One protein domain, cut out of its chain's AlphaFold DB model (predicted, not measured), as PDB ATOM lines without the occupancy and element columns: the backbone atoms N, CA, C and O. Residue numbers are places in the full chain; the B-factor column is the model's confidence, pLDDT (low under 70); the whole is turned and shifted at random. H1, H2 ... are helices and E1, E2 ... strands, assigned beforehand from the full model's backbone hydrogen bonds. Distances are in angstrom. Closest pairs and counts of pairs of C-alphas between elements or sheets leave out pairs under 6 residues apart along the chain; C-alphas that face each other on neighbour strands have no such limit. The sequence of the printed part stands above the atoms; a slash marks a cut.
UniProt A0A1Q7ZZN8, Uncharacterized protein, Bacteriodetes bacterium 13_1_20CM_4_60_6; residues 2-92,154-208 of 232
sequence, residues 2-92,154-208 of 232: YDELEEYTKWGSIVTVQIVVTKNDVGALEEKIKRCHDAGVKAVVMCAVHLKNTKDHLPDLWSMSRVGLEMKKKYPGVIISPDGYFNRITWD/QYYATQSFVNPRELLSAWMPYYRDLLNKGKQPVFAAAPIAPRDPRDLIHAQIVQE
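Overview. This is residues 2 to 92 and 154 to 208 of the 232 residues of an uncharacterized protein of Bacteriodetes bacterium 13_1_20CM_4_60_6 (UniProt A0A1Q7ZZN8). Helices H2 and H3 lie side by side, packed on two short parallel strands, E1 and E2; H4 folds back along H3, with H5 and H6 beyond it, and residues 190 to 208, including H7, stick out as a free arm. The 146 printed residues hold, in order, H1 E1 H2 E2 H3 H4 H5 H6 H7, mostly helix. The whole is loose, with a radius of gyration of the C-alphas of 18.5 A and spans of 61 by 43 by 27 A.

Along the chain. H1, residues 2 to 11, begins at C-alpha (-28.382, -8.775, -12.393). E1 is residues 16 to 21, H2 26 to 38, 19.7 A long, and E2 42 to 47. H3, 61 to 74, is 19.7 A long; H4 is 83 to 88 and H5 159 to 162. H6, 164 to 179, has a kink of 55 degrees near residue 171. H7, 197 to 208, ends at C-alpha (-21.108, 16.096, -14.854).

Arrangement. E1, H2 and E2 form a strand-helix-strand unit, parallel strands joined through a helix, with a right-handed crossover. N 19 and O 44 are 2.8 A apart, within hydrogen-bond range. H2 touches H3 at a shallow tilt of 25 degrees, closest at C-alphas of Glu 30 and Met 71, 6.7 A. H3 and H4 form a hairpin, C-alphas of Ser 65 and Phe 86 being closest, 4.6 A. H4 and H6 only just touch, with 3 pairs of C-alphas within 8 A, closest Gly 84 and Glu 166, 7.1 A. H5 and H6 touch only at the corner, and only just, with 3 pairs, closest C-alphas Phe 161 and Leu 167, 5.5 A. H1 and H2 are close but not clearly touching; C-alphas of Tyr 2 and Arg 35, the closest, are 7.4 A apart. Every O i to N i+4 pair is within range in H3, H4 and H7, but 2 of 6 in H1, with 5 of 7 O i to N i+3, 7 of 9 in H2 and 9 of 12 in H6; H5 is too short.

Size, cuts and confidence. Residues 93 to 153 are not printed; C-alphas 92 and 154 are 16.6 A apart. The links E2 to H3 and H6 to H7 are long. Confidence is under 70 in residues 12 to 13 and 154 to 208.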
ATOM      1  N   TYR A   2     -27.323  -8.258 -13.283       78.62
ATOM      2  CA  TYR A   2     -28.382  -8.775 -12.393       78.62
ATOM      3  C   TYR A   2     -28.223  -8.314 -10.929       78.62
ATOM      4  O   TYR A   2     -29.219  -8.167 -10.230       78.62
ATOM      5  N   ASP A   3     -26.989  -8.064 -10.486       82.31
ATOM      6  CA  ASP A   3     -26.682  -7.559  -9.137       82.31
ATOM      7  C   ASP A   3     -27.082  -6.081  -8.950       82.31
ATOM      8  O   ASP A   3     -27.200  -5.606  -7.828       82.31
ATOM      9  N   GLU A   4     -27.332  -5.365 -10.049       82.88
ATOM     10  CA  GLU A   4     -27.710  -3.945 -10.071       82.88
ATOM     11  C   GLU A   4     -29.212  -3.750 -10.344       82.88
ATOM     12  O   GLU A   4     -29.685  -2.619 -10.426       82.88
ATOM     13  N   LEU A   5     -30.001  -4.827 -10.478       81.56
ATOM     14  CA  LEU A   5     -31.431  -4.717 -10.807       81.56
ATOM     15  C   LEU A   5     -32.205  -3.887  -9.781       81.56
ATOM     16  O   LEU A   5     -33.082  -3.114 -10.158       81.56
ATOM     17  N   GLU A   6     -31.854  -4.010  -8.502       79.06
ATOM     18  CA  GLU A   6     -32.444  -3.209  -7.425       79.06
ATOM     19  C   GLU A   6     -32.113  -1.718  -7.532       79.06
ATOM     20  O   GLU A   6     -32.826  -0.879  -6.985       79.06
ATOM     21  N   GLU A   7     -31.014  -1.361  -8.195       81.19
ATOM     22  CA  GLU A   7     -30.682   0.033  -8.455       81.19
ATOM     23  C   GLU A   7     -31.532   0.584  -9.598       81.19
ATOM     24  O   GLU A   7     -32.130   1.648  -9.456       81.19
ATOM     25  N   TYR A   8     -31.675  -0.174 -10.688       81.56
ATOM     26  CA  TYR A   8     -32.454   0.259 -11.850       81.56
ATOM     27  C   TYR A   8     -33.945   0.431 -11.537       81.56
ATOM     28  O   TYR A   8     -34.590   1.334 -12.073       81.56
ATOM     29  N   THR A   9     -34.510  -0.380 -10.636       74.00
ATOM     30  CA  THR A   9     -35.921  -0.238 -10.226       74.00
ATOM     31  C   THR A   9     -36.195   1.066  -9.474       74.00
ATOM     32  O   THR A   9     -37.331   1.545  -9.470       74.00
ATOM     33  N   LYS A  10     -35.170   1.708  -8.893       78.38
ATOM     34  CA  LYS A  10     -35.310   3.005  -8.207       78.38
ATOM     35  C   LYS A  10     -35.544   4.168  -9.169       78.38
ATOM     36  O   LYS A  10     -36.017   5.213  -8.734       78.38
ATOM     37  N   TRP A  11     -35.259   4.006 -10.463       73.81
ATOM     38  CA  TRP A  11     -35.410   5.070 -11.464       73.81
ATOM     39  C   TRP A  11     -36.867   5.323 -11.886       73.81
ATOM     40  O   TRP A  11     -37.120   6.113 -12.793       73.81
ATOM     41  N   GLY A  12     -37.842   4.645 -11.267       62.78
ATOM     42  CA  GLY A  12     -39.272   4.824 -11.555       62.78
ATOM     43  C   GLY A  12     -39.709   4.306 -12.930       62.78
ATOM     44  O   GLY A  12     -40.856   4.501 -13.323       62.78
ATOM     45  N   SER A  13     -38.808   3.641 -13.657       66.81
ATOM     46  CA  SER A  13     -39.075   3.025 -14.955       66.81
ATOM     47  C   SER A  13     -39.403   1.544 -14.791       66.81
ATOM     48  O   SER A  13     -38.879   0.870 -13.905       66.81
ATOM     49  N   ILE A  14     -40.247   1.013 -15.676       72.50
ATOM     50  CA  ILE A  14     -40.489  -0.429 -15.749       72.50
ATOM     51  C   ILE A  14     -39.218  -1.092 -16.286       72.50
ATOM     52  O   ILE A  14     -38.935  -1.036 -17.482       72.50
ATOM     53  N   VAL A  15     -38.459  -1.739 -15.404       82.25
ATOM     54  CA  VAL A  15     -37.281  -2.520 -15.792       82.25
ATOM     55  C   VAL A  15     -37.731  -3.879 -16.318       82.25
ATOM     56  O   VAL A  15     -38.455  -4.623 -15.648       82.25
ATOM     57  N   THR A  16     -37.283  -4.206 -17.529       86.56
ATOM     58  CA  THR A  16     -37.503  -5.510 -18.153       86.56
ATOM     59  C   THR A  16     -36.169  -6.083 -18.606       86.56
ATOM     60  O   THR A  16     -35.450  -5.459 -19.380       86.56
ATOM     61  N   VAL A  17     -35.840  -7.281 -18.133       89.94
ATOM     62  CA  VAL A  17     -34.618  -7.993 -18.514       89.94
ATOM     63  C   VAL A  17     -34.877  -8.787 -19.787       89.94
ATOM     64  O   VAL A  17     -35.742  -9.661 -19.812       89.94
ATOM     65  N   GLN A  18     -34.114  -8.518 -20.842       90.94
ATOM     66  CA  GLN A  18     -34.128  -9.348 -22.043       90.94
ATOM     67  C   GLN A  18     -33.176 -10.535 -21.859       90.94
ATOM     68  O   GLN A  18     -31.968 -10.369 -21.712       90.94
ATOM     69  N   ILE A  19     -33.730 -11.743 -21.861       92.88
ATOM     70  CA  ILE A  19     -33.003 -13.000 -21.726       92.88
ATOM     71  C   ILE A  19     -32.963 -13.669 -23.095       92.88
ATOM     72  O   ILE A  19     -33.974 -14.186 -23.573       92.88
ATOM     73  N   VAL A  20     -31.781 -13.679 -23.704       92.38
ATOM     74  CA  VAL A  20     -31.499 -14.449 -24.918       92.38
ATOM     75  C   VAL A  20     -31.026 -15.842 -24.509       92.38
ATOM     76  O   VAL A  20     -30.060 -15.972 -23.758       92.38
ATOM     77  N   VAL A  21     -31.726 -16.870 -24.981       94.12
ATOM     78  CA  VAL A  21     -31.486 -18.280 -24.675       94.12
ATOM     79  C   VAL A  21     -30.833 -18.952 -25.872       94.12
ATOM     80  O   VAL A  21     -31.377 -18.983 -26.972       94.12
ATOM     81  N   THR A  22     -29.656 -19.501 -25.645       94.94
ATOM     82  CA  THR A  22     -28.857 -20.271 -26.591       94.94
ATOM     83  C   THR A  22     -29.051 -21.772 -26.381       94.94
ATOM     84  O   THR A  22     -29.532 -22.219 -25.339       94.94
ATOM     85  N   LYS A  23     -28.567 -22.585 -27.327       94.38
ATOM     86  CA  LYS A  23     -28.529 -24.052 -27.189       94.38
ATOM     87  C   LYS A  23     -27.791 -24.572 -25.947       94.38
ATOM     88  O   LYS A  23     -28.035 -25.700 -25.538       94.38
ATOM     89  N   ASN A  24     -26.921 -23.761 -25.339       93.25
ATOM     90  CA  ASN A  24     -26.093 -24.167 -24.204       93.25
ATOM     91  C   ASN A  24     -26.656 -23.750 -22.838       93.25
ATOM     92  O   ASN A  24     -26.173 -24.240 -21.822       93.25
ATOM     93  N   ASP A  25     -27.636 -22.845 -22.780       90.50
ATOM     94  CA  ASP A  25     -28.088 -22.247 -21.515       90.50
ATOM     95  C   ASP A  25     -29.609 -22.287 -21.308       90.50
ATOM     96  O   ASP A  25     -30.118 -21.644 -20.389       90.50
ATOM     97  N   VAL A  26     -30.327 -23.126 -22.070       90.44
ATOM     98  CA  VAL A  26     -31.746 -23.446 -21.808       90.44
ATOM     99  C   VAL A  26     -31.943 -23.904 -20.357       90.44
ATOM    100  O   VAL A  26     -32.868 -23.453 -19.686       90.44
ATOM    101  N   GLY A  27     -31.037 -24.742 -19.836       89.25
ATOM    102  CA  GLY A  27     -31.090 -25.232 -18.452       89.25
ATOM    103  C   GLY A  27     -30.855 -24.154 -17.385       89.25
ATOM    104  O   GLY A  27     -31.284 -24.322 -16.248       89.25
ATOM    105  N   ALA A  28     -30.230 -23.029 -17.746       93.12
ATOM    106  CA  ALA A  28     -29.990 -21.904 -16.841       93.12
ATOM    107  C   ALA A  28     -31.132 -20.870 -16.854       93.12
ATOM    108  O   ALA A  28     -31.088 -19.886 -16.111       93.12
ATOM    109  N   LEU A  29     -32.160 -21.061 -17.696       94.56
ATOM    110  CA  LEU A  29     -33.269 -20.116 -17.814       94.56
ATOM    111  C   LEU A  29     -34.012 -19.945 -16.483       94.56
ATOM    112  O   LEU A  29     -34.332 -18.817 -16.116       94.56
ATOM    113  N   GLU A  30     -34.238 -21.029 -15.736       96.19
ATOM    114  CA  GLU A  30     -34.930 -20.957 -14.445       96.19
ATOM    115  C   GLU A  30     -34.217 -20.024 -13.463       96.19
ATOM    116  O   GLU A  30     -34.857 -19.164 -12.862       96.19
ATOM    117  N   GLU A  31     -32.897 -20.154 -13.325       95.44
ATOM    118  CA  GLU A  31     -32.119 -19.325 -12.405       95.44
ATOM    119  C   GLU A  31     -32.252 -17.841 -12.766       95.44
ATOM    120  O   GLU A  31     -32.531 -17.006 -11.905       95.44
ATOM    121  N   LYS A  32     -32.146 -17.512 -14.059       94.88
ATOM    122  CA  LYS A  32     -32.311 -16.142 -14.563       94.88
ATOM    123  C   LYS A  32     -33.714 -15.590 -14.280       94.88
ATOM    124  O   LYS A  32     -33.843 -14.443 -13.856       94.88
ATOM    125  N   ILE A  33     -34.757 -16.400 -14.470       95.62
ATOM    126  CA  ILE A  33     -36.146 -16.008 -14.186       95.62
ATOM    127  C   ILE A  33     -36.388 -15.835 -12.691       95.62
ATOM    128  O   ILE A  33     -37.015 -14.854 -12.293       95.62
ATOM    129  N   LYS A  34     -35.854 -16.732 -11.859       94.81
ATOM    130  CA  LYS A  34     -35.915 -16.608 -10.404       94.81
ATOM    131  C   LYS A  34     -35.280 -15.296  -9.943       94.81
ATOM    132  O   LYS A  34     -35.870 -14.601  -9.127       94.81
ATOM    133  N   ARG A  35     -34.131 -14.900 -10.501       92.50
ATOM    134  CA  ARG A  35     -33.503 -13.606 -10.176       92.50
ATOM    135  C   ARG A  35     -34.391 -12.416 -10.546       92.50
ATOM    136  O   ARG A  35     -34.499 -11.484  -9.757       92.50
ATOM    137  N   CYS A  36     -35.059 -12.456 -11.702       91.75
ATOM    138  CA  CYS A  36     -36.025 -11.418 -12.075       91.75
ATOM    139  C   CYS A  36     -37.225 -11.374 -11.115       91.75
ATOM    140  O   CYS A  36     -37.630 -10.296 -10.691       91.75
ATOM    141  N   HIS A  37     -37.761 -12.545 -10.756       91.50
ATOM    142  CA  HIS A  37     -38.843 -12.680  -9.785       91.50
ATOM    143  C   HIS A  37     -38.466 -12.070  -8.430       91.50
ATOM    144  O   HIS A  37     -39.212 -11.254  -7.895       91.50
ATOM    145  N   ASP A  38     -37.296 -12.440  -7.904       89.81
ATOM    146  CA  ASP A  38     -36.810 -12.001  -6.595       89.81
ATOM    147  C   ASP A  38     -36.571 -10.481  -6.561       89.81
ATOM    148  O   ASP A  38     -36.890  -9.833  -5.568       89.81
ATOM    149  N   ALA A  39     -36.096  -9.900  -7.669       86.69
ATOM    150  CA  ALA A  39     -35.901  -8.455  -7.822       86.69
ATOM    151  C   ALA A  39     -37.184  -7.677  -8.189       86.69
ATOM    152  O   ALA A  39     -37.146  -6.455  -8.320       86.69
ATOM    153  N   GLY A  40     -38.316  -8.359  -8.401       84.56
ATOM    154  CA  GLY A  40     -39.581  -7.722  -8.781       84.56
ATOM    155  C   GLY A  40     -39.615  -7.137 -10.199       84.56
ATOM    156  O   GLY A  40     -40.493  -6.327 -10.498       84.56
ATOM    157  N   VAL A  41     -38.695  -7.542 -11.081       88.00
ATOM    158  CA  VAL A  41     -38.599  -7.049 -12.466       88.00
ATOM    159  C   VAL A  41     -39.229  -8.019 -13.462       88.00
ATOM    160  O   VAL A  41     -39.389  -9.214 -13.203       88.00
ATOM    161  N   LYS A  42     -39.590  -7.505 -14.640       87.88
ATOM    162  CA  LYS A  42     -40.144  -8.325 -15.724       87.88
ATOM    163  C   LYS A  42     -39.029  -8.920 -16.581       87.88
ATOM    164  O   LYS A  42     -37.899  -8.435 -16.576       87.88
ATOM    165  N   ALA A  43     -39.349  -9.960 -17.342       90.81
ATOM    166  CA  ALA A  43     -38.428 -10.596 -18.270       90.81
ATOM    167  C   ALA A  43     -39.064 -10.806 -19.650       90.81
ATOM    168  O   ALA A  43     -40.165 -11.344 -19.764       90.81
ATOM    169  N   VAL A  44     -38.341 -10.439 -20.703       90.62
ATOM    170  CA  VAL A  44     -38.604 -10.903 -22.070       90.62
ATOM    171  C   VAL A  44     -37.667 -12.064 -22.322       90.62
ATOM    172  O   VAL A  44     -36.457 -11.912 -22.214       90.62
ATOM    173  N   VAL A  45     -38.215 -13.222 -22.657       91.81
ATOM    174  CA  VAL A  45     -37.427 -14.412 -22.976       91.81
ATOM    175  C   VAL A  45     -37.491 -14.660 -24.474       91.81
ATOM    176  O   VAL A  45     -38.584 -14.690 -25.046       91.81
ATOM    177  N   MET A  46     -36.323 -14.850 -25.084       91.38
ATOM    178  CA  MET A  46     -36.165 -15.065 -26.514       91.38
ATOM    179  C   MET A  46     -35.112 -16.105 -26.866       91.38
ATOM    180  O   MET A  46     -34.168 -16.301 -26.113       91.38
ATOM    181  N   CYS A  47     -35.243 -16.735 -28.032       91.50
ATOM    182  CA  CYS A  47     -34.175 -17.554 -28.599       91.50
ATOM    183  C   CYS A  47     -33.028 -16.672 -29.105       91.50
ATOM    184  O   CYS A  47     -33.252 -15.583 -29.637       91.50
ATOM    185  N   ALA A  48     -31.804 -17.180 -29.016       91.75
ATOM    186  CA  ALA A  48     -30.733 -16.750 -29.895       91.75
ATOM    187  C   ALA A  48     -31.123 -17.089 -31.336       91.75
ATOM    188  O   ALA A  48     -31.570 -18.197 -31.615       91.75
ATOM    189  N   VAL A  49     -30.958 -16.129 -32.237       87.94
ATOM    190  CA  VAL A  49     -31.307 -16.267 -33.651       87.94
ATOM    191  C   VAL A  49     -30.028 -16.504 -34.434       87.94
ATOM    192  O   VAL A  49     -29.031 -15.807 -34.228       87.94
ATOM    193  N   HIS A  50     -30.055 -17.463 -35.355       87.25
ATOM    194  CA  HIS A  50     -28.970 -17.622 -36.308       87.25
ATOM    195  C   HIS A  50     -29.131 -16.607 -37.444       87.25
ATOM    196  O   HIS A  50     -30.084 -16.662 -38.220       87.25
ATOM    197  N   LEU A  51     -28.197 -15.662 -37.518       85.38
ATOM    198  CA  LEU A  51     -28.056 -14.755 -38.652       85.38
ATOM    199  C   LEU A  51     -26.951 -15.289 -39.561       85.38
ATOM    200  O   LEU A  51     -26.015 -15.950 -39.106       85.38
ATOM    201  N   LYS A  52     -27.032 -14.991 -40.854       82.38
ATOM    202  CA  LYS A  52     -25.994 -15.417 -41.788       82.38
ATOM    203  C   LYS A  52     -24.639 -14.844 -41.372       82.38
ATOM    204  O   LYS A  52     -24.541 -13.726 -40.867       82.38
ATOM    205  N   ASN A  53     -23.591 -15.630 -41.596       86.69
ATOM    206  CA  ASN A  53     -22.211 -15.318 -41.218       86.69
ATOM    207  C   ASN A  53     -21.966 -15.209 -39.699       86.69
ATOM    208  O   ASN A  53     -20.900 -14.751 -39.292       86.69
ATOM    209  N   THR A  54     -22.902 -15.650 -38.849       88.00
ATOM    210  CA  THR A  54     -22.676 -15.774 -37.401       88.00
ATOM    211  C   THR A  54     -22.596 -17.237 -36.976       88.00
ATOM    212  O   THR A  54     -22.936 -18.150 -37.727       88.00
ATOM    213  N   LYS A  55     -22.114 -17.492 -35.756       90.56
ATOM    214  CA  LYS A  55     -22.210 -18.832 -35.171       90.56
ATOM    215  C   LYS A  55     -23.669 -19.130 -34.849       90.56
ATOM    216  O   LYS A  55     -24.357 -18.306 -34.250       90.56
ATOM    217  N   ASP A  56     -24.116 -20.326 -35.205       91.75
ATOM    218  CA  ASP A  56     -25.437 -20.790 -34.815       91.75
ATOM    219  C   ASP A  56     -25.462 -21.122 -33.315       91.75
ATOM    220  O   ASP A  56     -24.791 -22.049 -32.852       91.75
ATOM    221  N   HIS A  57     -26.268 -20.368 -32.570       94.50
ATOM    222  CA  HIS A  57     -26.559 -20.572 -31.153       94.50
ATOM    223  C   HIS A  57     -28.040 -20.890 -30.893       94.50
ATOM    224  O   HIS A  57     -28.431 -20.938 -29.726       94.50
ATOM    225  N   LEU A  58     -28.834 -21.140 -31.944       92.44
ATOM    226  CA  LEU A  58     -30.265 -21.433 -31.861       92.44
ATOM    227  C   LEU A  58     -30.504 -22.651 -30.950       92.44
ATOM    228  O   LEU A  58     -29.891 -23.701 -31.178       92.44
ATOM    229  N   PRO A  59     -31.329 -22.529 -29.896       93.62
ATOM    230  CA  PRO A  59     -31.695 -23.664 -29.060       93.62
ATOM    231  C   PRO A  59     -32.638 -24.624 -29.791       93.62
ATOM    232  O   PRO A  59     -33.279 -24.268 -30.777       93.62
ATOM    233  N   ASP A  60     -32.782 -25.832 -29.247       93.19
ATOM    234  CA  ASP A  60     -33.876 -26.723 -29.634       93.19
ATOM    235  C   ASP A  60     -35.230 -26.051 -29.339       93.19
ATOM    236  O   ASP A  60     -35.551 -25.749 -28.185       93.19
ATOM    237  N   LEU A  61     -36.018 -25.798 -30.389       91.75
ATOM    238  CA  LEU A  61     -37.241 -24.990 -30.319       91.75
ATOM    239  C   LEU A  61     -38.328 -25.665 -29.473       91.75
ATOM    240  O   LEU A  61     -39.062 -24.986 -28.754       91.75
ATOM    241  N   TRP A  62     -38.387 -26.998 -29.485       93.12
ATOM    242  CA  TRP A  62     -39.315 -27.772 -28.659       93.12
ATOM    243  C   TRP A  62     -38.969 -27.686 -27.174       93.12
ATOM    244  O   TRP A  62     -39.843 -27.428 -26.343       93.12
ATOM    245  N   SER A  63     -37.689 -27.844 -26.831       94.19
ATOM    246  CA  SER A  63     -37.200 -27.642 -25.468       94.19
ATOM    247  C   SER A  63     -37.446 -26.212 -25.007       94.19
ATOM    248  O   SER A  63     -37.916 -26.010 -23.889       94.19
ATOM    249  N   MET A  64     -37.204 -25.225 -25.871       94.06
ATOM    250  CA  MET A  64     -37.439 -23.821 -25.555       94.06
ATOM    251  C   MET A  64     -38.924 -23.509 -25.317       94.06
ATOM    252  O   MET A  64     -39.260 -22.814 -24.358       94.06
ATOM    253  N   SER A  65     -39.814 -24.054 -26.150       93.62
ATOM    254  CA  SER A  65     -41.267 -23.930 -25.999       93.62
ATOM    255  C   SER A  65     -41.737 -24.487 -24.654       93.62
ATOM    256  O   SER A  65     -42.358 -23.775 -23.861       93.62
ATOM    257  N   ARG A  66     -41.355 -25.735 -24.351       95.88
ATOM    258  CA  ARG A  66     -41.715 -26.418 -23.103       95.88
ATOM    259  C   ARG A  66     -41.198 -25.669 -21.876       95.88
ATOM    260  O   ARG A  66     -41.991 -25.318 -21.006       95.88
ATOM    261  N   VAL A  67     -39.892 -25.396 -21.818       96.12
ATOM    262  CA  VAL A  67     -39.269 -24.741 -20.656       96.12
ATOM    263  C   VAL A  67     -39.820 -23.324 -20.479       96.12
ATOM    264  O   VAL A  67     -40.122 -22.921 -19.359       96.12
ATOM    265  N   GLY A  68     -40.024 -22.572 -21.565       94.44
ATOM    266  CA  GLY A  68     -40.612 -21.235 -21.506       94.44
ATOM    267  C   GLY A  68     -42.010 -21.220 -20.876       94.44
ATOM    268  O   GLY A  68     -42.260 -20.448 -19.947       94.44
ATOM    269  N   LEU A  69     -42.900 -22.113 -21.321       94.88
ATOM    270  CA  LEU A  69     -44.256 -22.249 -20.772       94.88
ATOM    271  C   LEU A  69     -44.253 -22.747 -19.316       94.88
ATOM    272  O   LEU A  69     -45.012 -22.243 -18.484       94.88
ATOM    273  N   GLU A  70     -43.371 -23.691 -18.977       96.56
ATOM    274  CA  GLU A  70     -43.179 -24.156 -17.597       96.56
ATOM    275  C   GLU A  70     -42.742 -23.013 -16.673       96.56
ATOM    276  O   GLU A  70     -43.317 -22.835 -15.596       96.56
ATOM    277  N   MET A  71     -41.785 -22.184 -17.105       96.31
ATOM    278  CA  MET A  71     -41.325 -21.028 -16.335       96.31
ATOM    279  C   MET A  71     -42.415 -19.967 -16.176       96.31
ATOM    280  O   MET A  71     -42.552 -19.410 -15.086       96.31
ATOM    281  N   LYS A  72     -43.248 -19.728 -17.199       93.62
ATOM    282  CA  LYS A  72     -44.411 -18.829 -17.080       93.62
ATOM    283  C   LYS A  72     -45.399 -19.296 -16.018       93.62
ATOM    284  O   LYS A  72     -45.915 -18.479 -15.257       93.62
ATOM    285  N   LYS A  73     -45.647 -20.606 -15.952       94.38
ATOM    286  CA  LYS A  73     -46.523 -21.208 -14.941       94.38
ATOM    287  C   LYS A  73     -45.908 -21.143 -13.542       94.38
ATOM    288  O   LYS A  73     -46.621 -20.870 -12.580       94.38
ATOM    289  N   LYS A  74     -44.600 -21.397 -13.429       95.94
ATOM    290  CA  LYS A  74     -43.858 -21.422 -12.158       95.94
ATOM    291  C   LYS A  74     -43.643 -20.024 -11.566       95.94
ATOM    292  O   LYS A  74     -43.733 -19.872 -10.351       95.94
ATOM    293  N   TYR A  75     -43.432 -19.011 -12.408       93.69
ATOM    294  CA  TYR A  75     -43.184 -17.615 -12.023       93.69
ATOM    295  C   TYR A  75     -44.216 -16.666 -12.662       93.69
ATOM    296  O   TYR A  75     -43.890 -15.880 -13.564       93.69
ATOM    297  N   PRO A  76     -45.490 -16.730 -12.233       89.56
ATOM    298  CA  PRO A  76     -46.574 -16.005 -12.881       89.56
ATOM    299  C   PRO A  76     -46.384 -14.488 -12.783       89.56
ATOM    300  O   PRO A  76     -46.282 -13.932 -11.691       89.56
ATOM    301  N   GLY A  77     -46.417 -13.808 -13.931       83.62
ATOM    302  CA  GLY A  77     -46.298 -12.349 -14.019       83.62
ATOM    303  C   GLY A  77     -44.867 -11.818 -14.150       83.62
ATOM    304  O   GLY A  77     -44.700 -10.600 -14.164       83.62
ATOM    305  N   VAL A  78     -43.861 -12.694 -14.263       91.25
ATOM    306  CA  VAL A  78     -42.457 -12.309 -14.500       91.25
ATOM    307  C   VAL A  78     -42.153 -12.252 -15.993       91.25
ATOM    308  O   VAL A  78     -41.696 -11.228 -16.490       91.25
ATOM    309  N   ILE A  79     -42.438 -13.332 -16.724       91.62
ATOM    310  CA  ILE A  79     -42.191 -13.407 -18.168       91.62
ATOM    311  C   ILE A  79     -43.339 -12.728 -18.920       91.62
ATOM    312  O   ILE A  79     -44.489 -13.160 -18.815       91.62
ATOM    313  N   ILE A  80     -43.009 -11.706 -19.708       86.75
ATOM    314  CA  ILE A  80     -43.974 -10.947 -20.517       86.75
ATOM    315  C   ILE A  80     -44.047 -11.418 -21.974       86.75
ATOM    316  O   ILE A  80     -44.978 -11.043 -22.682       86.75
ATOM    317  N   SER A  81     -43.116 -12.271 -22.421       87.19
ATOM    318  CA  SER A  81     -43.244 -12.953 -23.716       87.19
ATOM    319  C   SER A  81     -44.574 -13.731 -23.756       87.19
ATOM    320  O   SER A  81     -44.855 -14.481 -22.811       87.19
ATOM    321  N   PRO A  82     -45.410 -13.571 -24.797       84.00
ATOM    322  CA  PRO A  82     -46.740 -14.181 -24.853       84.00
ATOM    323  C   PRO A  82     -46.666 -15.706 -24.979       84.00
ATOM    324  O   PRO A  82     -45.678 -16.247 -25.472       84.00
ATOM    325  N   ASP A  83     -47.720 -16.412 -24.567       86.94
ATOM    326  CA  ASP A  83     -47.791 -17.873 -24.746       86.94
ATOM    327  C   ASP A  83     -47.751 -18.219 -26.238       86.94
ATOM    328  O   ASP A  83     -47.066 -19.157 -26.653       86.94
ATOM    329  N   GLY A  84     -48.393 -17.388 -27.068       83.31
ATOM    330  CA  GLY A  84     -48.323 -17.481 -28.519       83.31
ATOM    331  C   GLY A  84     -46.901 -17.458 -29.083       83.31
ATOM    332  O   GLY A  84     -46.670 -18.110 -30.095       83.31
ATOM    333  N   TYR A  85     -45.938 -16.783 -28.443       86.06
ATOM    334  CA  TYR A  85     -44.536 -16.842 -28.872       86.06
ATOM    335  C   TYR A  85     -43.966 -18.254 -28.684       86.06
ATOM    336  O   TYR A  85     -43.508 -18.863 -29.649       86.06
ATOM    337  N   PHE A  86     -44.053 -18.804 -27.469       89.00
ATOM    338  CA  PHE A  86     -43.510 -20.130 -27.156       89.00
ATOM    339  C   PHE A  86     -44.199 -21.246 -27.943       89.00
ATOM    340  O   PHE A  86     -43.567 -22.246 -28.264       89.00
ATOM    341  N   ASN A  87     -45.473 -21.076 -28.292       87.31
ATOM    342  CA  ASN A  87     -46.189 -22.031 -29.133       87.31
ATOM    343  C   ASN A  87     -45.823 -21.912 -30.620       87.31
ATOM    344  O   ASN A  87     -45.777 -22.924 -31.307       87.31
ATOM    345  N   ARG A  88     -45.577 -20.699 -31.141       83.94
ATOM    346  CA  ARG A  88     -45.319 -20.480 -32.578       83.94
ATOM    347  C   ARG A  88     -43.894 -20.793 -33.004       83.94
ATOM    348  O   ARG A  88     -43.691 -21.098 -34.172       83.94
ATOM    349  N   ILE A  89     -42.923 -20.750 -32.090       86.81
ATOM    350  CA  ILE A  89     -41.536 -21.111 -32.423       86.81
ATOM    351  C   ILE A  89     -41.382 -22.565 -32.882       86.81
ATOM    352  O   ILE A  89     -40.367 -22.884 -33.478       86.81
ATOM    353  N   THR A  90     -42.356 -23.442 -32.628       87.56
ATOM    354  CA  THR A  90     -42.332 -24.839 -33.090       87.56
ATOM    355  C   THR A  90     -43.125 -25.072 -34.376       87.56
ATOM    356  O   THR A  90     -43.225 -26.210 -34.823       87.56
ATOM    357  N   TRP A  91     -43.728 -24.033 -34.960       84.25
ATOM    358  CA  TRP A  91     -44.515 -24.169 -36.185       84.25
ATOM    359  C   TRP A  91     -43.612 -24.171 -37.415       84.25
ATOM    360  O   TRP A  91     -42.594 -23.480 -37.455       84.25
ATOM    361  N   ASP A  92     -44.026 -24.897 -38.451       73.19
ATOM    362  CA  ASP A  92     -43.299 -24.978 -39.726       73.19
ATOM    363  C   ASP A  92     -43.277 -23.631 -40.474       73.19
ATOM    364  O   ASP A  92     -42.363 -23.349 -41.241       73.19
ATOM    365  N   GLN A 154     -40.424 -11.280 -33.950       57.31
ATOM    366  CA  GLN A 154     -40.443 -10.032 -33.207       57.31
ATOM    367  C   GLN A 154     -41.594 -10.136 -32.215       57.31
ATOM    368  O   GLN A 154     -42.715 -10.470 -32.588       57.31
ATOM    369  N   TYR A 155     -41.296  -9.923 -30.940       51.75
ATOM    370  CA  TYR A 155     -42.182 -10.261 -29.826       51.75
ATOM    371  C   TYR A 155     -43.526  -9.527 -29.858       51.75
ATOM    372  O   TYR A 155     -44.411  -9.901 -29.100       51.75
ATOM    373  N   TYR A 156     -43.695  -8.558 -30.767       50.69
ATOM    374  CA  TYR A 156     -44.942  -7.864 -31.093       50.69
ATOM    375  C   TYR A 156     -45.519  -8.193 -32.481       50.69
ATOM    376  O   TYR A 156     -46.695  -7.936 -32.717       50.69
ATOM    377  N   ALA A 157     -44.743  -8.817 -33.370       46.06
ATOM    378  CA  ALA A 157     -45.146  -9.201 -34.721       46.06
ATOM    379  C   ALA A 157     -45.590 -10.659 -34.820       46.06
ATOM    380  O   ALA A 157     -45.199 -11.427 -35.698       46.06
ATOM    381  N   THR A 158     -46.409 -11.065 -33.863       47.03
ATOM    382  CA  THR A 158     -47.289 -12.207 -34.058       47.03
ATOM    383  C   THR A 158     -48.687 -11.615 -34.141       47.03
ATOM    384  O   THR A 158     -49.052 -10.794 -33.298       47.03
ATOM    385  N   GLN A 159     -49.509 -12.048 -35.104       41.84
ATOM    386  CA  GLN A 159     -50.948 -11.707 -35.152       41.84
ATOM    387  C   GLN A 159     -51.685 -11.983 -33.823       41.84
ATOM    388  O   GLN A 159     -52.841 -11.628 -33.641       41.84
ATOM    389  N   SER A 160     -51.029 -12.611 -32.854       41.38
ATOM    390  CA  SER A 160     -51.472 -12.728 -31.477       41.38
ATOM    391  C   SER A 160     -51.775 -11.385 -30.789       41.38
ATOM    392  O   SER A 160     -52.637 -11.381 -29.924       41.38
ATOM    393  N   PHE A 161     -51.204 -10.236 -31.180       39.59
ATOM    394  CA  PHE A 161     -51.615  -8.943 -30.590       39.59
ATOM    395  C   PHE A 161     -52.974  -8.414 -31.078       39.59
ATOM    396  O   PHE A 161     -53.528  -7.518 -30.443       39.59
ATOM    397  N   VAL A 162     -53.566  -9.000 -32.128       44.22
ATOM    398  CA  VAL A 162     -54.978  -8.751 -32.480       44.22
ATOM    399  C   VAL A 162     -55.941  -9.755 -31.833       44.22
ATOM    400  O   VAL A 162     -57.154  -9.616 -31.972       44.22
ATOM    401  N   ASN A 163     -55.440 -10.749 -31.081       54.09
ATOM    402  CA  ASN A 163     -56.271 -11.671 -30.307       54.09
ATOM    403  C   ASN A 163     -56.448 -11.153 -28.863       54.09
ATOM    404  O   ASN A 163     -55.468 -11.086 -28.114       54.09
ATOM    405  N   PRO A 164     -57.685 -10.864 -28.408       55.28
ATOM    406  CA  PRO A 164     -57.948 -10.359 -27.058       55.28
ATOM    407  C   PRO A 164     -57.381 -11.229 -25.926       55.28
ATOM    408  O   PRO A 164     -57.007 -10.701 -24.882       55.28
ATOM    409  N   ARG A 165     -57.292 -12.556 -26.115       59.41
ATOM    410  CA  ARG A 165     -56.757 -13.480 -25.095       59.41
ATOM    411  C   ARG A 165     -55.251 -13.329 -24.891       59.41
ATOM    412  O   ARG A 165     -54.776 -13.420 -23.764       59.41
ATOM    413  N   GLU A 166     -54.512 -13.082 -25.963       60.09
ATOM    414  CA  GLU A 166     -53.055 -12.939 -25.926       60.09
ATOM    415  C   GLU A 166     -52.662 -11.529 -25.484       60.09
ATOM    416  O   GLU A 166     -51.757 -11.399 -24.660       60.09
ATOM    417  N   LEU A 167     -53.407 -10.496 -25.912       59.12
ATOM    418  CA  LEU A 167     -53.294  -9.153 -25.339       59.12
ATOM    419  C   LEU A 167     -53.514  -9.212 -23.828       59.12
ATOM    420  O   LEU A 167     -52.674  -8.723 -23.085       59.12
ATOM    421  N   LEU A 168     -54.572  -9.890 -23.365       60.28
ATOM    422  CA  LEU A 168     -54.798 -10.121 -21.941       60.28
ATOM    423  C   LEU A 168     -53.621 -10.877 -21.307       60.28
ATOM    424  O   LEU A 168     -53.178 -10.483 -20.242       60.28
ATOM    425  N   SER A 169     -53.052 -11.903 -21.944       60.31
ATOM    426  CA  SER A 169     -51.881 -12.617 -21.402       60.31
ATOM    427  C   SER A 169     -50.625 -11.737 -21.274       60.31
ATOM    428  O   SER A 169     -49.873 -11.889 -20.313       60.31
ATOM    429  N   ALA A 170     -50.423 -10.796 -22.203       60.53
ATOM    430  CA  ALA A 170     -49.311  -9.847 -22.204       60.53
ATOM    431  C   ALA A 170     -49.550  -8.676 -21.234       60.53
ATOM    432  O   ALA A 170     -48.608  -8.161 -20.637       60.53
ATOM    433  N   TRP A 171     -50.812  -8.280 -21.032       63.00
ATOM    434  CA  TRP A 171     -51.219  -7.202 -20.125       63.00
ATOM    435  C   TRP A 171     -51.457  -7.657 -18.682       63.00
ATOM    436  O   TRP A 171     -51.245  -6.882 -17.754       63.00
ATOM    437  N   MET A 172     -51.881  -8.902 -18.455       65.06
ATOM    438  CA  MET A 172     -52.186  -9.454 -17.127       65.06
ATOM    439  C   MET A 172     -51.035  -9.327 -16.124       65.06
ATOM    440  O   MET A 172     -51.318  -9.003 -14.966       65.06
ATOM    441  N   PRO A 173     -49.756  -9.510 -16.513       63.94
ATOM    442  CA  PRO A 173     -48.622  -9.224 -15.639       63.94
ATOM    443  C   PRO A 173     -48.625  -7.791 -15.091       63.94
ATOM    444  O   PRO A 173     -48.296  -7.600 -13.926       63.94
ATOM    445  N   TYR A 174     -49.041  -6.809 -15.895       62.56
ATOM    446  CA  TYR A 174     -49.129  -5.399 -15.508       62.56
ATOM    447  C   TYR A 174     -50.431  -5.075 -14.764       62.56
ATOM    448  O   TYR A 174     -50.428  -4.297 -13.815       62.56
ATOM    449  N   TYR A 175     -51.552  -5.700 -15.139       58.72
ATOM    450  CA  TYR A 175     -52.838  -5.507 -14.460       58.72
ATOM    451  C   TYR A 175     -52.818  -6.037 -13.019       58.72
ATOM    452  O   TYR A 175     -53.366  -5.407 -12.114       58.72
ATOM    453  N   ARG A 176     -52.131  -7.162 -12.776       58.44
ATOM    454  CA  ARG A 176     -51.903  -7.690 -11.423       58.44
ATOM    455  C   ARG A 176     -51.088  -6.719 -10.565       58.44
ATOM    456  O   ARG A 176     -51.408  -6.541  -9.391       58.44
ATOM    457  N   ASP A 177     -50.099  -6.052 -11.155       59.09
ATOM    458  CA  ASP A 177     -49.330  -5.005 -10.476       59.09
ATOM    459  C   ASP A 177     -50.215  -3.781 -10.177       59.09
ATOM    460  O   ASP A 177     -50.136  -3.207  -9.092       59.09
ATOM    461  N   LEU A 178     -51.132  -3.425 -11.085       55.91
ATOM    462  CA  LEU A 178     -52.084  -2.319 -10.917       55.91
ATOM    463  C   LEU A 178     -53.114  -2.581  -9.802       55.91
ATOM    464  O   LEU A 178     -53.360  -1.706  -8.971       55.91
ATOM    465  N   LEU A 179     -53.665  -3.800  -9.727       55.00
ATOM    466  CA  LEU A 179     -54.548  -4.245  -8.637       55.00
ATOM    467  C   LEU A 179     -53.828  -4.272  -7.279       55.00
ATOM    468  O   LEU A 179     -54.438  -3.989  -6.249       55.00
ATOM    469  N   ASN A 180     -52.514  -4.505  -7.281       54.34
ATOM    470  CA  ASN A 180     -51.640  -4.378  -6.113       54.34
ATOM    471  C   ASN A 180     -51.178  -2.922  -5.848       54.34
ATOM    472  O   ASN A 180     -50.203  -2.696  -5.129       54.34
ATOM    473  N   LYS A 181     -51.898  -1.919  -6.382       47.81
ATOM    474  CA  LYS A 181     -51.630  -0.467  -6.284       47.81
ATOM    475  C   LYS A 181     -50.356   0.019  -6.989       47.81
ATOM    476  O   LYS A 181     -49.729   0.968  -6.520       47.81
ATOM    477  N   GLY A 182     -49.954  -0.609  -8.092       44.19
ATOM    478  CA  GLY A 182     -48.803  -0.173  -8.894       44.19
ATOM    479  C   GLY A 182     -47.466  -0.261  -8.157       44.19
ATOM    480  O   GLY A 182     -46.458   0.254  -8.634       44.19
ATOM    481  N   LYS A 183     -47.439  -0.915  -6.994       40.91
ATOM    482  CA  LYS A 183     -46.199  -1.237  -6.312       40.91
ATOM    483  C   LYS A 183     -45.678  -2.513  -6.951       40.91
ATOM    484  O   LYS A 183     -46.116  -3.608  -6.599       40.91
ATOM    485  N   GLN A 184     -44.691  -2.374  -7.837       48.06
ATOM    486  CA  GLN A 184     -43.639  -3.391  -7.855       48.06
ATOM    487  C   GLN A 184     -43.216  -3.607  -6.395       48.06
ATOM    488  O   GLN A 184     -43.242  -2.627  -5.641       48.06
ATOM    489  N   PRO A 185     -42.930  -4.838  -5.939       39.34
ATOM    490  CA  PRO A 185     -42.452  -5.050  -4.584       39.34
ATOM    491  C   PRO A 185     -41.151  -4.263  -4.426       39.34
ATOM    492  O   PRO A 185     -40.068  -4.730  -4.750       39.34
ATOM    493  N   VAL A 186     -41.278  -3.023  -3.961       38.34
ATOM    494  CA  VAL A 186     -40.177  -2.234  -3.457       38.34
ATOM    495  C   VAL A 186     -39.832  -2.986  -2.193       38.34
ATOM    496  O   VAL A 186     -40.517  -2.849  -1.175       38.34
ATOM    497  N   PHE A 187     -38.837  -3.867  -2.273       35.50
ATOM    498  CA  PHE A 187     -38.117  -4.228  -1.074       35.50
ATOM    499  C   PHE A 187     -37.766  -2.894  -0.433       35.50
ATOM    500  O   PHE A 187     -37.110  -2.046  -1.043       35.50
ATOM    501  N   ALA A 188     -38.308  -2.657   0.759       31.95
ATOM    502  CA  ALA A 188     -37.781  -1.628   1.619       31.95
ATOM    503  C   ALA A 188     -36.332  -2.047   1.849       31.95
ATOM    504  O   ALA A 188     -36.058  -2.892   2.701       31.95
ATOM    505  N   ALA A 189     -35.418  -1.539   1.017       32.84
ATOM    506  CA  ALA A 189     -34.009  -1.591   1.313       32.84
ATOM    507  C   ALA A 189     -33.915  -1.039   2.732       32.84
ATOM    508  O   ALA A 189     -34.372   0.082   2.990       32.84
ATOM    509  N   ALA A 190     -33.434  -1.865   3.666       28.88
ATOM    510  CA  ALA A 190     -33.111  -1.393   5.001       28.88
ATOM    511  C   ALA A 190     -32.336  -0.080   4.822       28.88
ATOM    512  O   ALA A 190     -31.488  -0.033   3.923       28.88
ATOM    513  N   PRO A 191     -32.673   0.991   5.566       30.17
ATOM    514  CA  PRO A 191     -32.088   2.299   5.330       30.17
ATOM    515  C   PRO A 191     -30.575   2.128   5.315       30.17
ATOM    516  O   PRO A 191     -29.974   1.750   6.321       30.17
ATOM    517  N   ILE A 192     -29.981   2.321   4.136       39.12
ATOM    518  CA  ILE A 192     -28.535   2.328   3.987       39.12
ATOM    519  C   ILE A 192     -28.092   3.475   4.885       39.12
ATOM    520  O   ILE A 192     -28.453   4.629   4.645       39.12
ATOM    521  N   ALA A 193     -27.400   3.130   5.971       36.03
ATOM    522  CA  ALA A 193     -26.799   4.100   6.867       36.03
ATOM    523  C   ALA A 193     -26.023   5.123   6.018       36.03
ATOM    524  O   ALA A 193     -25.371   4.716   5.050       36.03
ATOM    525  N   PRO A 194     -26.132   6.429   6.313       36.44
ATOM    526  CA  PRO A 194     -25.646   7.472   5.420       36.44
ATOM    527  C   PRO A 194     -24.164   7.251   5.097       36.44
ATOM    528  O   PRO A 194     -23.316   7.277   5.988       36.44
ATOM    529  N   ARG A 195     -23.872   6.991   3.814       50.56
ATOM    530  CA  ARG A 195     -22.509   7.011   3.271       50.56
ATOM    531  C   ARG A 195     -22.013   8.458   3.255       50.56
ATOM    532  O   ARG A 195     -22.803   9.384   3.079       50.56
ATOM    533  N   ASP A 196     -20.718   8.614   3.512       49.75
ATOM    534  CA  ASP A 196     -20.005   9.884   3.659       49.75
ATOM    535  C   ASP A 196     -20.389  10.871   2.531       49.75
ATOM    536  O   ASP A 196     -20.356  10.491   1.358       49.75
ATOM    537  N   PRO A 197     -20.742  12.137   2.839       48.47
ATOM    538  CA  PRO A 197     -21.039  13.174   1.845       48.47
ATOM    539  C   PRO A 197     -19.993  13.319   0.728       48.47
ATOM    540  O   PRO A 197     -20.303  13.832  -0.346       48.47
ATOM    541  N   ARG A 198     -18.758  12.863   0.958       46.62
ATOM    542  CA  ARG A 198     -17.669  12.863  -0.028       46.62
ATOM    543  C   ARG A 198     -17.898  11.889  -1.191       46.62
ATOM    544  O   ARG A 198     -17.474  12.190  -2.306       46.62
ATOM    545  N   ASP A 199     -18.627  10.795  -0.978       45.22
ATOM    546  CA  ASP A 199     -18.930   9.809  -2.027       45.22
ATOM    547  C   ASP A 199     -19.989  10.332  -3.014       45.22
ATOM    548  O   ASP A 199     -19.943  10.036  -4.210       45.22
ATOM    549  N   LEU A 200     -20.907  11.183  -2.537       44.91
ATOM    550  CA  LEU A 200     -21.905  11.866  -3.371       44.91
ATOM    551  C   LEU A 200     -21.260  12.909  -4.293       44.91
ATOM    552  O   LEU A 200     -21.666  13.049  -5.445       44.91
ATOM    553  N   ILE A 201     -20.214  13.591  -3.815       45.25
ATOM    554  CA  ILE A 201     -19.461  14.571  -4.607       45.25
ATOM    555  C   ILE A 201     -18.713  13.871  -5.751       45.25
ATOM    556  O   ILE A 201     -18.721  14.361  -6.878       45.25
ATOM    557  N   HIS A 202     -18.134  12.690  -5.509       40.78
ATOM    558  CA  HIS A 202     -17.482  11.913  -6.567       40.78
ATOM    559  C   HIS A 202     -18.466  11.401  -7.626       40.78
ATOM    560  O   HIS A 202     -18.165  11.489  -8.817       40.78
ATOM    561  N   ALA A 203     -19.653  10.931  -7.229       41.38
ATOM    562  CA  ALA A 203     -20.681  10.496  -8.177       41.38
ATOM    563  C   ALA A 203     -21.196  11.657  -9.049       41.38
ATOM    564  O   ALA A 203     -21.343  11.508 -10.263       41.38
ATOM    565  N   GLN A 204     -21.392  12.836  -8.452       38.16
ATOM    566  CA  GLN A 204     -21.869  14.022  -9.163       38.16
ATOM    567  C   GLN A 204     -20.815  14.585 -10.132       38.16
ATOM    568  O   GLN A 204     -21.157  14.962 -11.251       38.16
ATOM    569  N   ILE A 205     -19.526  14.543  -9.769       39.78
ATOM    570  CA  ILE A 205     -18.420  14.935 -10.660       39.78
ATOM    571  C   ILE A 205     -18.289  13.969 -11.849       39.78
ATOM    572  O   ILE A 205     -18.069  14.418 -12.974       39.78
ATOM    573  N   VAL A 206     -18.458  12.657 -11.650       43.59
ATOM    574  CA  VAL A 206     -18.407  11.666 -12.745       43.59
ATOM    575  C   VAL A 206     -19.585  11.847 -13.709       43.59
ATOM    576  O   VAL A 206     -19.402  11.781 -14.925       43.59
ATOM    577  N   GLN A 207     -20.773  12.161 -13.187       37.47
ATOM    578  CA  GLN A 207     -21.966  12.419 -13.992       37.47
ATOM    579  C   GLN A 207     -21.880  13.753 -14.760       37.47
ATOM    580  O   GLN A 207     -22.221  13.800 -15.942       37.47
ATOM    581  N   GLU A 208     -21.348  14.823 -14.155       34.91
ATOM    582  CA  GLU A 208     -21.108  16.096 -14.854       34.91
ATOM    583  C   GLU A 208     -19.995  15.995 -15.909       34.91
ATOM    584  O   GLU A 208     -20.098  16.618 -16.965       34.91
TER     585      GLU A 208